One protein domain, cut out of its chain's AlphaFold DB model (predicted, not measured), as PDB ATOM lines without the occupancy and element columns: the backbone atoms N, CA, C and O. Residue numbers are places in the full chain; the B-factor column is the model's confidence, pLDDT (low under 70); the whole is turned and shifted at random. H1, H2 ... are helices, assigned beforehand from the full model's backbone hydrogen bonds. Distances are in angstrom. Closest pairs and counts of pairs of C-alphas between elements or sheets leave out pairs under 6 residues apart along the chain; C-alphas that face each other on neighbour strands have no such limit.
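What this domain is: This is residues 417 to 537 of the 773 residues of an uncharacterized protein of Candidatus Moranbacteria bacterium GW2011_GWE2_47_10 (UniProt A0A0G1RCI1). What does the model look like? A group of crossed helices has H1 in its middle, with H3 and H4 packed on two sides of H1 and the helical hairpin of H5 and H6 across a third. H2 and H7 sit at opposite ends of the long axis and touch no helix. What is it made of, and how large is it? The printed part has 121 residues with seven named helices, H1 to H7 in that order, and no named strand; its class is all helix. It is compact, with a radius of gyration of the C-alphas of 14.3 A, yet elongated in outline, spanning 47 by 29 by 23 A.

Where its parts are: Where do the first helices run? H1 takes residues 417 to 433, 24.3 A long, from C-alpha 417 at (167.468, 199.229, 185.622). H2 takes residues 441 to 450, H3 residues 457 to 465, and H4 residues 475 to 488, 20.0 A long. And the last ones? H5 takes residues 496 to 508, 18.2 A long, and H6 residues 511 to 528, 26.1 A long, beginning at (154.539, 207.252, 177.969). H7, residues 531 to 537, ends at C-alpha 537, (177.699, 182.868, 189.470).

How they stand to each other: What touches H1? With residues 421 to 428 alone it touches H3 at a steep tilt of 49 degrees, the same way, the closest C-alphas being those of Ala 425 and Trp 457, 4.6 A apart. It touches H4 at a steep tilt of 56 degrees, opposite ways, with the C-alphas of Thr 427 and Ala 481 closest at 5.6 A. With residues 417 to 421 alone it touches residues 518 to 525 of H6, the C-alphas of Asp 417 and Ser 522 being closest at 5.3 A. How does H5 sit? H5 and H6 form a hairpin at a shallow tilt of 11 degrees, opposite ways, the closest C-alphas being those of Ala 505 and Leu 514, 5.1 A apart. H5 also touches H4, closest at the C-alphas of Lys 479 and Thr 496, 5.7 A, and H3, closest at those of Tyr 465 and Ile 506, 6.5 A. What of H2 and the backbones? H2 is close to H3 but not clearly touching, with the C-alphas of Leu 443 and Ile 463 closest at 7.4 A. In H1 to H7 every O i to N i+4 pair is within hydrogen-bond range.

The domain as a whole: How far does it reach? The two C-alphas farthest apart are those of His 441 and Ala 536, 47.3 A. How is it linked? The printed part has no cut; the links H5 to H6 and H6 to H7 are tight, the other four are short, and residues 437 to 438 pair antiparallel with residues 470 to 471. Where is confidence low? The mean pLDDT of the printed part is 90.3, and residues 449 to 450 and residue 454 are under 70.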
ATOM      1  N   ASP A 417     167.972 198.202 186.551       89.88
ATOM      2  CA  ASP A 417     167.468 199.229 185.622       89.88
ATOM      3  C   ASP A 417     168.363 199.386 184.387       89.88
ATOM      4  O   ASP A 417     167.900 199.329 183.249       89.88
ATOM      5  N   LYS A 418     169.683 199.480 184.595       88.38
ATOM      6  CA  LYS A 418     170.647 199.574 183.487       88.38
ATOM      7  C   LYS A 418     170.654 198.325 182.599       88.38
ATOM      8  O   LYS A 418     170.876 198.436 181.397       88.38
ATOM      9  N   LEU A 419     170.443 197.139 183.173       91.56
ATOM     10  CA  LEU A 419     170.376 195.889 182.410       91.56
ATOM     11  C   LEU A 419     169.048 195.757 181.661       91.56
ATOM     12  O   LEU A 419     169.057 195.282 180.530       91.56
ATOM     13  N   ALA A 420     167.943 196.222 182.243       94.44
ATOM     14  CA  ALA A 420     166.642 196.304 181.591       94.44
ATOM     15  C   ALA A 420     166.704 197.235 180.375       94.44
ATOM     16  O   ALA A 420     166.325 196.832 179.278       94.44
ATOM     17  N   TYR A 421     167.294 198.423 180.533       93.31
ATOM     18  CA  TYR A 421     167.491 199.366 179.428       93.31
ATOM     19  C   TYR A 421     168.403 198.768 178.355       93.31
ATOM     20  O   TYR A 421     168.093 198.843 177.167       93.31
ATOM     21  N   LYS A 422     169.496 198.104 178.760       92.19
ATOM     22  CA  LYS A 422     170.372 197.412 177.811       92.19
ATOM     23  C   LYS A 422     169.628 196.313 177.051       92.19
ATOM     24  O   LYS A 422     169.773 196.241 175.838       92.19
ATOM     25  N   LEU A 423     168.802 195.497 177.709       95.44
ATOM     26  CA  LEU A 423     168.000 194.481 177.024       95.44
ATOM     27  C   LEU A 423     167.023 195.106 176.018       95.44
ATOM     28  O   LEU A 423     166.921 194.611 174.894       95.44
ATOM     29  N   SER A 424     166.329 196.186 176.387       97.19
ATOM     30  CA  SER A 424     165.416 196.891 175.478       97.19
ATOM     31  C   SER A 424     166.145 197.411 174.238       97.19
ATOM     32  O   SER A 424     165.696 197.184 173.114       97.19
ATOM     33  N   ALA A 425     167.314 198.028 174.426       94.25
ATOM     34  CA  ALA A 425     168.150 198.527 173.339       94.25
ATOM     35  C   ALA A 425     168.688 197.415 172.423       94.25
ATOM     36  O   ALA A 425     168.621 197.529 171.200       94.25
ATOM     37  N   GLU A 426     169.187 196.319 172.997       94.19
ATOM     38  CA  GLU A 426     169.694 195.172 172.233       94.19
ATOM     39  C   GLU A 426     168.560 194.478 171.469       94.19
ATOM     40  O   GLU A 426     168.732 194.094 170.310       94.19
ATOM     41  N   THR A 427     167.366 194.398 172.067       96.75
ATOM     42  CA  THR A 427     166.178 193.878 171.381       96.75
ATOM     43  C   THR A 427     165.774 194.786 170.222       96.75
ATOM     44  O   THR A 427     165.485 194.282 169.141       96.75
ATOM     45  N   ALA A 428     165.813 196.112 170.391       95.81
ATOM     46  CA  ALA A 428     165.539 197.043 169.299       95.81
ATOM     47  C   ALA A 428     166.556 196.896 168.157       95.81
ATOM     48  O   ALA A 428     166.165 196.750 166.999       95.81
ATOM     49  N   GLY A 429     167.853 196.815 168.468       93.06
ATOM     50  CA  GLY A 429     168.887 196.539 167.467       93.06
ATOM     51  C   GLY A 429     168.670 195.214 166.734       93.06
ATOM     52  O   GLY A 429     168.829 195.148 165.511       93.06
ATOM     53  N   TYR A 430     168.246 194.171 167.450       94.94
ATOM     54  CA  TYR A 430     167.905 192.878 166.860       94.94
ATOM     55  C   TYR A 430     166.667 192.962 165.956       94.94
ATOM     56  O   TYR A 430     166.686 192.435 164.844       94.94
ATOM     57  N   LEU A 431     165.608 193.652 166.382       95.44
ATOM     58  CA  LEU A 431     164.397 193.852 165.581       95.44
ATOM     59  C   LEU A 431     164.680 194.676 164.319       95.44
ATOM     60  O   LEU A 431     164.228 194.303 163.238       95.44
ATOM     61  N   PHE A 432     165.482 195.740 164.419       94.06
ATOM     62  CA  PHE A 432     165.908 196.525 163.259       94.06
ATOM     63  C   PHE A 432     166.677 195.666 162.253       94.06
ATOM     64  O   PHE A 432     166.333 195.641 161.072       94.06
ATOM     65  N   LYS A 433     167.647 194.873 162.726       93.25
ATOM     66  CA  LYS A 433     168.407 193.933 161.887       93.25
ATOM     67  C   LYS A 433     167.514 192.947 161.127       93.25
ATOM     68  O   LYS A 433     167.858 192.551 160.015       93.25
ATOM     69  N   ASN A 434     166.401 192.533 161.730       94.25
ATOM     70  CA  ASN A 434     165.458 191.579 161.143       94.25
ATOM     71  C   ASN A 434     164.330 192.250 160.334       94.25
ATOM     72  O   ASN A 434     163.492 191.551 159.768       94.25
ATOM     73  N   GLY A 435     164.338 193.582 160.206       94.06
ATOM     74  CA  GLY A 435     163.354 194.328 159.418       94.06
ATOM     75  C   GLY A 435     162.012 194.547 160.123       94.06
ATOM     76  O   GLY A 435     161.029 194.865 159.456       94.06
ATOM     77  N   ASN A 436     161.968 194.391 161.448       96.31
ATOM     78  CA  ASN A 436     160.780 194.600 162.282       96.31
ATOM     79  C   ASN A 436     160.698 196.015 162.872       96.31
ATOM     80  O   ASN A 436     159.755 196.329 163.590       96.31
ATOM     81  N   ILE A 437     161.671 196.881 162.592       95.69
ATOM     82  CA  ILE A 437     161.592 198.307 162.914       95.69
ATOM     83  C   ILE A 437     161.573 199.078 161.602       95.69
ATOM     84  O   ILE A 437     162.528 199.047 160.829       95.69
ATOM     85  N   TYR A 438     160.472 199.782 161.373       94.56
ATOM     86  CA  TYR A 438     160.295 200.700 160.260       94.56
ATOM     87  C   TYR A 438     160.566 202.108 160.764       94.56
ATOM     88  O   TYR A 438     160.029 202.505 161.793       94.56
ATOM     89  N   VAL A 439     161.395 202.857 160.046       90.56
ATOM     90  CA  VAL A 439     161.729 204.254 160.352       90.56
ATOM     91  C   VAL A 439     161.698 205.079 159.067       90.56
ATOM     92  O   VAL A 439     161.689 204.525 157.963       90.56
ATOM     93  N   SER A 440     161.714 206.407 159.193       85.12
ATOM     94  CA  SER A 440     161.832 207.306 158.039       85.12
ATOM     95  C   SER A 440     163.075 206.992 157.198       85.12
ATOM     96  O   SER A 440     164.091 206.517 157.710       85.12
ATOM     97  N   HIS A 441     163.044 207.315 155.900       78.69
ATOM     98  CA  HIS A 441     164.190 207.086 155.009       78.69
ATOM     99  C   HIS A 441     165.484 207.726 155.543       78.69
ATOM    100  O   HIS A 441     166.555 207.125 155.475       78.69
ATOM    101  N   LYS A 442     165.366 208.918 156.146       78.19
ATOM    102  CA  LYS A 442     166.477 209.625 156.789       78.19
ATOM    103  C   LYS A 442     167.055 208.824 157.957       78.19
ATOM    104  O   LYS A 442     168.268 208.648 158.017       78.19
ATOM    105  N   LEU A 443     166.210 208.349 158.873       80.31
ATOM    106  CA  LEU A 443     166.655 207.566 160.028       80.31
ATOM    107  C   LEU A 443     167.226 206.211 159.604       80.31
ATOM    108  O   LEU A 443     168.245 205.796 160.147       80.31
ATOM    109  N   ASN A 444     166.641 205.565 158.593       81.00
ATOM    110  CA  ASN A 444     167.162 204.307 158.065       81.00
ATOM    111  C   ASN A 444     168.572 204.495 157.497       81.00
ATOM    112  O   ASN A 444     169.488 203.769 157.864       81.00
ATOM    113  N   HIS A 445     168.769 205.532 156.677       75.38
ATOM    114  CA  HIS A 445     170.087 205.874 156.145       75.38
ATOM    115  C   HIS A 445     171.096 206.199 157.261       75.38
ATOM    116  O   HIS A 445     172.255 205.801 157.176       75.38
ATOM    117  N   MET A 446     170.673 206.886 158.330       73.31
ATOM    118  CA  MET A 446     171.528 207.141 159.498       73.31
ATOM    119  C   MET A 446     171.941 205.841 160.198       73.31
ATOM    120  O   MET A 446     173.121 205.651 160.477       73.31
ATOM    121  N   LEU A 447     170.996 204.936 160.454       77.00
ATOM    122  CA  LEU A 447     171.255 203.658 161.121       77.00
ATOM    123  C   LEU A 447     172.111 202.711 160.269       77.00
ATOM    124  O   LEU A 447     172.949 201.989 160.805       77.00
ATOM    125  N   GLU A 448     171.958 202.738 158.947       77.19
ATOM    126  CA  GLU A 448     172.818 201.991 158.024       77.19
ATOM    127  C   GLU A 448     174.234 202.584 157.946       77.19
ATOM    128  O   GLU A 448     175.208 201.834 157.929       77.19
ATOM    129  N   LYS A 449     174.363 203.920 157.929       65.38
ATOM    130  CA  LYS A 449     175.657 204.619 157.809       65.38
ATOM    131  C   LYS A 449     176.477 204.584 159.100       65.38
ATOM    132  O   LYS A 449     177.690 204.406 159.037       65.38
ATOM    133  N   TYR A 450     175.833 204.783 160.248       61.72
ATOM    134  CA  TYR A 450     176.502 204.931 161.549       61.72
ATOM    135  C   TYR A 450     176.339 203.709 162.461       61.72
ATOM    136  O   TYR A 450     176.919 203.667 163.543       61.72
ATOM    137  N   GLY A 451     175.587 202.700 162.017       71.94
ATOM    138  CA  GLY A 451     175.291 201.499 162.785       71.94
ATOM    139  C   GLY A 451     174.045 201.642 163.663       71.94
ATOM    140  O   GLY A 451     173.597 202.737 164.000       71.94
ATOM    141  N   TYR A 452     173.481 200.494 164.032       76.38
ATOM    142  CA  TYR A 452     172.256 200.379 164.833       76.38
ATOM    143  C   TYR A 452     172.433 199.513 166.086       76.38
ATOM    144  O   TYR A 452     171.543 199.433 166.922       76.38
ATOM    145  N   THR A 453     173.560 198.827 166.244       75.69
ATOM    146  CA  THR A 453     173.820 198.032 167.446       75.69
ATOM    147  C   THR A 453     174.444 198.911 168.540       75.69
ATOM    148  O   THR A 453     175.180 199.848 168.233       75.69
ATOM    149  N   GLY A 454     174.147 198.609 169.810       67.19
ATOM    150  CA  GLY A 454     174.700 199.261 171.015       67.19
ATOM    151  C   GLY A 454     174.403 200.732 171.230       67.19
ATOM    152  O   GLY A 454     175.057 201.355 172.060       67.19
ATOM    153  N   HIS A 455     173.416 201.278 170.528       78.75
ATOM    154  CA  HIS A 455     172.787 202.518 170.967       78.75
ATOM    155  C   HIS A 455     172.182 202.333 172.353       78.75
ATOM    156  O   HIS A 455     171.630 201.274 172.657       78.75
ATOM    157  N   GLU A 456     172.251 203.369 173.183       81.44
ATOM    158  CA  GLU A 456     171.522 203.383 174.445       81.44
ATOM    159  C   GLU A 456     170.011 203.360 174.201       81.44
ATOM    160  O   GLU A 456     169.507 203.745 173.141       81.44
ATOM    161  N   TRP A 457     169.263 202.920 175.211       91.88
ATOM    162  CA  TRP A 457     167.815 202.819 175.095       91.88
ATOM    163  C   TRP A 457     167.138 204.172 174.855       91.88
ATOM    164  O   TRP A 457     166.161 204.236 174.119       91.88
ATOM    165  N   ASP A 458     167.677 205.261 175.405       83.88
ATOM    166  CA  ASP A 458     167.139 206.605 175.173       83.88
ATOM    167  C   ASP A 458     167.275 207.037 173.701       83.88
ATOM    168  O   ASP A 458     166.322 207.566 173.136       83.88
ATOM    169  N   ILE A 459     168.383 206.690 173.034       80.50
ATOM    170  CA  ILE A 459     168.564 206.930 171.591       80.50
ATOM    171  C   ILE A 459     167.535 206.130 170.786       80.50
ATOM    172  O   ILE A 459     166.908 206.648 169.859       80.50
ATOM    173  N   TRP A 460     167.327 204.862 171.147       89.75
ATOM    174  CA  TRP A 460     166.291 204.044 170.522       89.75
ATOM    175  C   TRP A 460     164.895 204.610 170.750       89.75
ATOM    176  O   TRP A 460     164.104 204.642 169.810       89.75
ATOM    177  N   LYS A 461     164.587 205.101 171.952       90.56
ATOM    178  CA  LYS A 461     163.321 205.788 172.210       90.56
ATOM    179  C   LYS A 461     163.179 206.999 171.300       90.56
ATOM    180  O   LYS A 461     162.152 207.087 170.642       90.56
ATOM    181  N   ASP A 462     164.183 207.856 171.165       84.44
ATOM    182  CA  ASP A 462     164.105 209.015 170.265       84.44
ATOM    183  C   ASP A 462     163.803 208.606 168.813       84.44
ATOM    184  O   ASP A 462     162.909 209.169 168.173       84.44
ATOM    185  N   ILE A 463     164.476 207.565 168.312       86.31
ATOM    186  CA  ILE A 463     164.235 207.006 166.973       86.31
ATOM    187  C   ILE A 463     162.804 206.472 166.847       86.31
ATOM    188  O   ILE A 463     162.115 206.739 165.859       86.31
ATOM    189  N   LEU A 464     162.347 205.699 167.830       90.62
ATOM    190  CA  LEU A 464     161.064 205.001 167.781       90.62
ATOM    191  C   LEU A 464     159.873 205.899 168.138       90.62
ATOM    192  O   LEU A 464     158.736 205.601 167.762       90.62
ATOM    193  N   TYR A 465     160.106 207.016 168.825       85.94
ATOM    194  CA  TYR A 465     159.096 208.029 169.110       85.94
ATOM    195  C   TYR A 465     158.818 208.944 167.914       85.94
ATOM    196  O   TYR A 465     157.741 209.552 167.887       85.94
ATOM    197  N   ASP A 466     159.666 208.941 166.880       85.06
ATOM    198  CA  ASP A 466     159.372 209.599 165.606       85.06
ATOM    199  C   ASP A 466     158.020 209.142 165.016       85.06
ATOM    200  O   ASP A 466     157.558 208.013 165.219       85.06
ATOM    201  N   LYS A 467     157.327 210.059 164.331       83.38
ATOM    202  CA  LYS A 467     155.958 209.833 163.836       83.38
ATOM    203  C   LYS A 467     155.901 208.842 162.673       83.38
ATOM    204  O   LYS A 467     154.835 208.275 162.441       83.38
ATOM    205  N   GLU A 468     157.000 208.675 161.944       86.44
ATOM    206  CA  GLU A 468     157.120 207.735 160.829       86.44
ATOM    207  C   GLU A 468     157.675 206.379 161.278       86.44
ATOM    208  O   GLU A 468     157.684 205.433 160.490       86.44
ATOM    209  N   SER A 469     158.104 206.273 162.537       89.94
ATOM    210  CA  SER A 469     158.625 205.037 163.104       89.94
ATOM    211  C   SER A 469     157.517 204.125 163.625       89.94
ATOM    212  O   SER A 469     156.570 204.568 164.283       89.94
ATOM    213  N   HIS A 470     157.662 202.831 163.364       93.06
ATOM    214  CA  HIS A 470     156.770 201.779 163.836       93.06
ATOM    215  C   HIS A 470     157.548 200.487 164.081       93.06
ATOM    216  O   HIS A 470     158.429 200.128 163.301       93.06
ATOM    217  N   VAL A 471     157.193 199.770 165.143       96.00
ATOM    218  CA  VAL A 471     157.752 198.454 165.457       96.00
ATOM    219  C   VAL A 471     156.715 197.384 165.137       96.00
ATOM    220  O   VAL A 471     155.616 197.412 165.686       96.00
ATOM    221  N   ASP A 472     157.059 196.423 164.288       96.75
ATOM    222  CA  ASP A 472     156.296 195.188 164.131       96.75
ATOM    223  C   ASP A 472     156.637 194.232 165.278       96.75
ATOM    224  O   ASP A 472     157.731 193.667 165.354       96.75
ATOM    225  N   VAL A 473     155.705 194.122 166.220       94.75
ATOM    226  CA  VAL A 473     155.885 193.384 167.471       94.75
ATOM    227  C   VAL A 473     155.633 191.895 167.224       94.75
ATOM    228  O   VAL A 473     154.538 191.379 167.446       94.75
ATOM    229  N   ASP A 474     156.670 191.200 166.756       95.81
ATOM    230  CA  ASP A 474     156.671 189.745 166.581       95.81
ATOM    231  C   ASP A 474     157.223 189.048 167.839       95.81
ATOM    232  O   ASP A 474     158.414 189.123 168.153       95.81
ATOM    233  N   GLU A 475     156.348 188.343 168.565       96.38
ATOM    234  CA  GLU A 475     156.696 187.631 169.804       96.38
ATOM    235  C   GLU A 475     157.843 186.631 169.612       96.38
ATOM    236  O   GLU A 475     158.694 186.490 170.493       96.38
ATOM    237  N   LYS A 476     157.893 185.937 168.470       96.25
ATOM    238  CA  LYS A 476     158.905 184.912 168.218       96.25
ATOM    239  C   LYS A 476     160.278 185.556 168.038       96.25
ATOM    240  O   LYS A 476     161.236 185.093 168.653       96.25
ATOM    241  N   ILE A 477     160.370 186.621 167.244       95.88
ATOM    242  CA  ILE A 477     161.633 187.337 167.003       95.88
ATOM    243  C   ILE A 477     162.111 188.022 168.288       95.88
ATOM    244  O   ILE A 477     163.293 187.941 168.626       95.88
ATOM    245  N   ILE A 478     161.195 188.629 169.051       97.38
ATOM    246  CA  ILE A 478     161.502 189.207 170.366       97.38
ATOM    247  C   ILE A 478     162.034 188.131 171.317       97.38
ATOM    248  O   ILE A 478     163.038 188.349 171.995       97.38
ATOM    249  N   LYS A 479     161.400 186.954 171.359       97.00
ATOM    250  CA  LYS A 479     161.861 185.845 172.198       97.00
ATOM    251  C   LYS A 479     163.260 185.373 171.805       97.00
ATOM    252  O   LYS A 479     164.092 185.189 172.688       97.00
ATOM    253  N   GLU A 480     163.538 185.234 170.510       96.00
ATOM    254  CA  GLU A 480     164.873 184.878 170.008       96.00
ATOM    255  C   GLU A 480     165.939 185.906 170.431       96.00
ATOM    256  O   GLU A 480     167.008 185.514 170.906       96.00
ATOM    257  N   ALA A 481     165.635 187.206 170.334       94.81
ATOM    258  CA  ALA A 481     166.528 188.277 170.782       94.81
ATOM    259  C   ALA A 481     166.823 188.191 172.290       94.81
ATOM    260  O   ALA A 481     167.979 188.241 172.715       94.81
ATOM    261  N   ILE A 482     165.768 188.024 173.094       96.06
ATOM    262  CA  ILE A 482     165.847 187.949 174.555       96.06
ATOM    263  C   ILE A 482     166.629 186.715 175.007       96.06
ATOM    264  O   ILE A 482     167.478 186.829 175.892       96.06
ATOM    265  N   ASP A 483     166.355 185.547 174.425       94.31
ATOM    266  CA  ASP A 483     167.025 184.303 174.808       94.31
ATOM    267  C   ASP A 483     168.510 184.337 174.428       94.31
ATOM    268  O   ASP A 483     169.346 184.019 175.275       94.31
ATOM    269  N   SER A 484     168.858 184.844 173.237       91.19
ATOM    270  CA  SER A 484     170.261 185.061 172.852       91.19
ATOM    271  C   SER A 484     170.979 185.986 173.840       91.19
ATOM    272  O   SER A 484     172.059 185.657 174.327       91.19
ATOM    273  N   TRP A 485     170.373 187.128 174.179       91.56
ATOM    274  CA  TRP A 485     170.983 188.089 175.097       91.56
ATOM    275  C   TRP A 485     171.131 187.525 176.515       91.56
ATOM    276  O   TRP A 485     172.158 187.724 177.167       91.56
ATOM    277  N   LYS A 486     170.124 186.809 177.022       91.12
ATOM    278  CA  LYS A 486     170.176 186.190 178.353       91.12
ATOM    279  C   LYS A 486     171.259 185.130 178.455       91.12
ATOM    280  O   LYS A 486     171.923 185.085 179.491       91.12
ATOM    281  N   ASP A 487     171.412 184.296 177.431       88.06
ATOM    282  CA  ASP A 487     172.414 183.233 177.411       88.06
ATOM    283  C   ASP A 487     173.829 183.825 177.459       88.06
ATOM    284  O   ASP A 487     174.635 183.409 178.294       88.06
ATOM    285  N   ASP A 488     174.092 184.882 176.684       85.38
ATOM    286  CA  ASP A 488     175.382 185.587 176.683       85.38
ATOM    287  C   ASP A 488     175.708 186.256 178.032       85.38
ATOM    288  O   ASP A 488     176.875 186.384 178.413       85.38
ATOM    289  N   ASN A 489     174.678 186.676 178.773       87.75
ATOM    290  CA  ASN A 489     174.805 187.358 180.065       87.75
ATOM    291  C   ASN A 489     174.551 186.431 181.275       87.75
ATOM    292  O   ASN A 489     174.588 186.878 182.425       87.75
ATOM    293  N   HIS A 490     174.293 185.139 181.043       87.31
ATOM    294  CA  HIS A 490     173.923 184.136 182.051       87.31
ATOM    295  C   HIS A 490     172.774 184.562 182.973       87.31
ATOM    296  O   HIS A 490     172.828 184.320 184.185       87.31
ATOM    297  N   LEU A 491     171.732 185.199 182.445       90.31
ATOM    298  CA  LEU A 491     170.569 185.657 183.217       90.31
ATOM    299  C   LEU A 491     169.378 184.695 183.068       90.31
ATOM    300  O   LEU A 491     169.112 184.161 181.997       90.31
ATOM    301  N   GLY A 492     168.660 184.450 184.167       91.44
ATOM    302  CA  GLY A 492     167.428 183.651 184.174       91.44
ATOM    303  C   GLY A 492     166.181 184.521 184.026       91.44
ATOM    304  O   GLY A 492     166.266 185.723 184.224       91.44
ATOM    305  N   GLY A 493     165.028 183.912 183.743       91.81
ATOM    306  CA  GLY A 493     163.738 184.607 183.614       91.81
ATOM    307  C   GLY A 493     163.195 184.624 182.188       91.81
ATOM    308  O   GLY A 493     163.910 184.304 181.241       91.81
ATOM    309  N   ASP A 494     161.916 184.951 182.041       93.38
ATOM    310  CA  ASP A 494     161.292 185.233 180.746       93.38
ATOM    311  C   ASP A 494     160.826 186.689 180.756       93.38
ATOM    312  O   ASP A 494     160.075 187.095 181.643       93.38
ATOM    313  N   TYR A 495     161.330 187.474 179.807       96.31
ATOM    314  CA  TYR A 495     161.100 188.916 179.715       96.31
ATOM    315  C   TYR A 495     160.235 189.289 178.508       96.31
ATOM    316  O   TYR A 495     159.988 190.471 178.272       96.31
ATOM    317  N   THR A 496     159.798 188.294 177.726       96.94
ATOM    318  CA  THR A 496     159.128 188.506 176.438       96.94
ATOM    319  C   THR A 496     157.873 189.357 176.582       96.94
ATOM    320  O   THR A 496     157.696 190.295 175.811       96.94
ATOM    321  N   GLU A 497     157.040 189.095 177.592       97.31
ATOM    322  CA  GLU A 497     155.788 189.833 177.791       97.31
ATOM    323  C   GLU A 497     156.020 191.334 178.041       97.31
ATOM    324  O   GLU A 497     155.365 192.167 177.418       97.31
ATOM    325  N   GLU A 498     156.961 191.699 178.915       97.75
ATOM    326  CA  GLU A 498     157.216 193.111 179.234       97.75
ATOM    327  C   GLU A 498     157.908 193.850 178.091       97.75
ATOM    328  O   GLU A 498     157.568 194.994 177.804       97.75
ATOM    329  N   ILE A 499     158.815 193.191 177.365       98.12
ATOM    330  CA  ILE A 499     159.432 193.782 176.172       98.12
ATOM    331  C   ILE A 499     158.388 194.023 175.069       98.12
ATOM    332  O   ILE A 499     158.397 195.079 174.438       98.12
ATOM    333  N   ILE A 500     157.443 193.095 174.876       98.44
ATOM    334  CA  ILE A 500     156.292 193.301 173.984       98.44
ATOM    335  C   ILE A 500     155.501 194.536 174.419       98.44
ATOM    336  O   ILE A 500     155.227 195.396 173.585       98.44
ATOM    337  N   LYS A 501     155.179 194.670 175.715       98.31
ATOM    338  CA  LYS A 501     154.452 195.838 176.246       98.31
ATOM    339  C   LYS A 501     155.214 197.149 176.045       98.31
ATOM    340  O   LYS A 501     154.585 198.141 175.685       98.31
ATOM    341  N   ILE A 502     156.537 197.150 176.213       98.25
ATOM    342  CA  ILE A 502     157.407 198.308 175.952       98.25
ATOM    343  C   ILE A 502     157.266 198.769 174.494       98.25
ATOM    344  O   ILE A 502     156.956 199.937 174.243       98.25
ATOM    345  N   PHE A 503     157.426 197.864 173.523       97.94
ATOM    346  CA  PHE A 503     157.308 198.225 172.105       97.94
ATOM    347  C   PHE A 503     155.866 198.571 171.697       97.94
ATOM    348  O   PHE A 503     155.650 199.495 170.909       97.94
ATOM    349  N   ASP A 504     154.865 197.916 172.288       97.44
ATOM    350  CA  ASP A 504     153.453 198.272 172.129       97.44
ATOM    351  C   ASP A 504     153.146 199.686 172.640       97.44
ATOM    352  O   ASP A 504     152.402 200.432 171.997       97.44
ATOM    353  N   ALA A 505     153.695 200.060 173.798       96.69
ATOM    354  CA  ALA A 505     153.536 201.385 174.383       96.69
ATOM    355  C   ALA A 505     154.191 202.458 173.504       96.69
ATOM    356  O   ALA A 505     153.575 203.493 173.243       96.69
ATOM    357  N   ILE A 506     155.379 202.179 172.954       95.38
ATOM    358  CA  ILE A 506     156.048 203.034 171.963       95.38
ATOM    359  C   ILE A 506     155.175 203.226 170.719       95.38
ATOM    360  O   ILE A 506     154.943 204.362 170.298       95.38
ATOM    361  N   ASN A 507     154.624 202.147 170.158       95.31
ATOM    362  CA  ASN A 507     153.729 202.221 168.999       95.31
ATOM    363  C   ASN A 507     152.475 203.060 169.280       95.31
ATOM    364  O   ASN A 507     152.026 203.826 168.425       95.31
ATOM    365  N   LYS A 508     151.922 202.945 170.493       94.88
ATOM    366  CA  LYS A 508     150.759 203.720 170.958       94.88
ATOM    367  C   LYS A 508     151.126 205.139 171.412       94.88
ATOM    368  O   LYS A 508     150.220 205.926 171.679       94.88
ATOM    369  N   LYS A 509     152.422 205.468 171.478       91.69
ATOM    370  CA  LYS A 509     152.979 206.706 172.052       91.69
ATOM    371  C   LYS A 509     152.466 206.954 173.482       91.69
ATOM    372  O   LYS A 509     152.205 208.091 173.868       91.69
ATOM    373  N   ASP A 510     152.314 205.880 174.254       95.25
ATOM    374  CA  ASP A 510     151.826 205.896 175.633       95.25
ATOM    375  C   ASP A 510     153.005 205.892 176.611       95.25
ATOM    376  O   ASP A 510     153.561 204.849 176.953       95.25
ATOM    377  N   SER A 511     153.411 207.085 177.048       91.81
ATOM    378  CA  SER A 511     154.539 207.252 177.969       91.81
ATOM    379  C   SER A 511     154.302 206.631 179.349       91.81
ATOM    380  O   SER A 511     155.269 206.231 179.991       91.81
ATOM    381  N   ASN A 512     153.047 206.528 179.805       93.81
ATOM    382  CA  ASN A 512     152.747 205.936 181.110       93.81
ATOM    383  C   ASN A 512     152.907 204.416 181.048       93.81
ATOM    384  O   ASN A 512     153.610 203.843 181.876       93.81
ATOM    385  N   ALA A 513     152.322 203.779 180.028       95.12
ATOM    386  CA  ALA A 513     152.464 202.339 179.824       95.12
ATOM    387  C   ALA A 513     153.924 201.932 179.566       95.12
ATOM    388  O   ALA A 513     154.355 200.871 180.023       95.12
ATOM    389  N   LEU A 514     154.692 202.781 178.869       95.00
ATOM    390  CA  LEU A 514     156.125 202.570 178.669       95.00
ATOM    391  C   LEU A 514     156.864 202.554 180.011       95.00
ATOM    392  O   LEU A 514     157.515 201.562 180.325       95.00
ATOM    393  N   TYR A 515     156.702 203.605 180.817       93.62
ATOM    394  CA  TYR A 515     157.350 203.717 182.125       93.62
ATOM    395  C   TYR A 515     156.971 202.562 183.067       93.62
ATOM    396  O   TYR A 515     157.831 201.986 183.730       93.62
ATOM    397  N   GLU A 516     155.689 202.180 183.111       95.81
ATOM    398  CA  GLU A 516     155.221 201.037 183.904       95.81
ATOM    399  C   GLU A 516     155.897 199.726 183.476       95.81
ATOM    400  O   GLU A 516     156.370 198.974 184.331       95.81
ATOM    401  N   SER A 517     155.996 199.476 182.167       96.44
ATOM    402  CA  SER A 517     156.596 198.246 181.626       96.44
ATOM    403  C   SER A 517     158.122 198.219 181.794       96.44
ATOM    404  O   SER A 517     158.692 197.168 182.077       96.44
ATOM    405  N   GLU A 518     158.800 199.367 181.682       94.56
ATOM    406  CA  GLU A 518     160.243 199.496 181.944       94.56
ATOM    407  C   GLU A 518     160.583 199.170 183.406       94.56
ATOM    408  O   GLU A 518     161.490 198.376 183.672       94.56
ATOM    409  N   ASN A 519     159.816 199.716 184.354       93.50
ATOM    410  CA  ASN A 519     159.985 199.393 185.771       93.50
ATOM    411  C   ASN A 519     159.688 197.914 186.037       93.50
ATOM    412  O   ASN A 519     160.456 197.233 186.719       93.50
ATOM    413  N   ARG A 520     158.603 197.393 185.450       95.06
ATOM    414  CA  ARG A 520     158.209 195.993 185.611       95.06
ATOM    415  C   ARG A 520     159.261 195.032 185.067       95.06
ATOM    416  O   ARG A 520     159.519 194.000 185.685       95.06
ATOM    417  N   LEU A 521     159.903 195.369 183.951       95.56
ATOM    418  CA  LEU A 521     161.010 194.592 183.403       95.56
ATOM    419  C   LEU A 521     162.169 194.494 184.406       95.56
ATOM    420  O   LEU A 521     162.666 193.393 184.649       95.56
ATOM    421  N   SER A 522     162.560 195.612 185.027       92.50
ATOM    422  CA  SER A 522     163.601 195.631 186.065       92.50
ATOM    423  C   SER A 522     163.222 194.772 187.283       92.50
ATOM    424  O   SER A 522     164.031 193.965 187.757       92.50
ATOM    425  N   GLU A 523     161.965 194.847 187.735       91.69
ATOM    426  CA  GLU A 523     161.440 194.007 188.823       91.69
ATOM    427  C   GLU A 523     161.554 192.510 188.501       91.69
ATOM    428  O   GLU A 523     162.093 191.744 189.302       91.69
ATOM    429  N   ILE A 524     161.101 192.091 187.313       93.06
ATOM    430  CA  ILE A 524     161.158 190.688 186.882       93.06
ATOM    431  C   ILE A 524     162.613 190.217 186.783       93.06
ATOM    432  O   ILE A 524     162.942 189.117 187.236       93.06
ATOM    433  N   MET A 525     163.514 191.044 186.242       93.19
ATOM    434  CA  MET A 525     164.940 190.713 186.217       93.19
ATOM    435  C   MET A 525     165.473 190.431 187.625       93.19
ATOM    436  O   MET A 525     166.170 189.431 187.817       93.19
ATOM    437  N   ASN A 526     165.102 191.254 188.609       89.88
ATOM    438  CA  ASN A 526     165.504 191.077 190.001       89.88
ATOM    439  C   ASN A 526     164.906 189.808 190.641       89.88
ATOM    440  O   ASN A 526     165.615 189.090 191.352       89.88
ATOM    441  N   GLU A 527     163.639 189.481 190.355       89.94
ATOM    442  CA  GLU A 527     162.973 188.260 190.844       89.94
ATOM    443  C   GLU A 527     163.725 186.986 190.420       89.94
ATOM    444  O   GLU A 527     163.950 186.083 191.234       89.94
ATOM    445  N   PHE A 528     164.173 186.923 189.164       90.62
ATOM    446  CA  PHE A 528     164.910 185.769 188.641       90.62
ATOM    447  C   PHE A 528     166.422 185.823 188.918       90.62
ATOM    448  O   PHE A 528     167.086 184.779 188.931       90.62
ATOM    449  N   ASN A 529     166.987 187.011 189.162       91.00
ATOM    450  CA  ASN A 529     168.433 187.234 189.261       91.00
ATOM    451  C   ASN A 529     168.845 188.012 190.517       91.00
ATOM    452  O   ASN A 529     169.612 188.959 190.446       91.00
ATOM    453  N   THR A 530     168.408 187.580 191.696       87.31
ATOM    454  CA  THR A 530     168.833 188.201 192.967       87.31
ATOM    455  C   THR A 530     170.361 188.390 193.081       87.31
ATOM    456  O   THR A 530     171.138 187.563 192.594       87.31
ATOM    457  N   HIS A 531     170.816 189.402 193.830       86.69
ATOM    458  CA  HIS A 531     172.246 189.602 194.123       86.69
ATOM    459  C   HIS A 531     172.952 188.317 194.608       86.69
ATOM    460  O   HIS A 531     174.076 188.039 194.197       86.69
ATOM    461  N   LYS A 532     172.284 187.461 195.400       87.31
ATOM    462  CA  LYS A 532     172.838 186.171 195.865       87.31
ATOM    463  C   LYS A 532     173.086 185.182 194.732       87.31
ATOM    464  O   LYS A 532     174.087 184.463 194.760       87.31
ATOM    465  N   SER A 533     172.191 185.120 193.743       87.88
ATOM    466  CA  SER A 533     172.385 184.243 192.584       87.88
ATOM    467  C   SER A 533     173.518 184.756 191.694       87.88
ATOM    468  O   SER A 533     174.325 183.952 191.227       87.88
ATOM    469  N   ILE A 534     173.656 186.077 191.548       90.00
ATOM    470  CA  ILE A 534     174.777 186.716 190.846       90.00
ATOM    471  C   ILE A 534     176.107 186.467 191.568       90.00
ATOM    472  O   ILE A 534     177.062 186.025 190.935       90.00
ATOM    473  N   ILE A 535     176.165 186.616 192.897       89.31
ATOM    474  CA  ILE A 535     177.343 186.248 193.703       89.31
ATOM    475  C   ILE A 535     177.707 184.773 193.486       89.31
ATOM    476  O   ILE A 535     178.873 184.436 193.285       89.31
ATOM    477  N   ALA A 536     176.726 183.867 193.490       87.38
ATOM    478  CA  ALA A 536     176.986 182.448 193.252       87.38
ATOM    479  C   ALA A 536     177.569 182.177 191.851       87.38
ATOM    480  O   ALA A 536     178.417 181.289 191.711       87.38
ATOM    481  N   LYS A 537     177.146 182.938 190.831       88.00
ATOM    482  CA  LYS A 537     177.699 182.868 189.470       88.00
ATOM    483  C   LYS A 537     179.124 183.439 189.409       88.00
ATOM    484  O   LYS A 537     179.996 182.743 188.897       88.00
TER     485      LYS A 537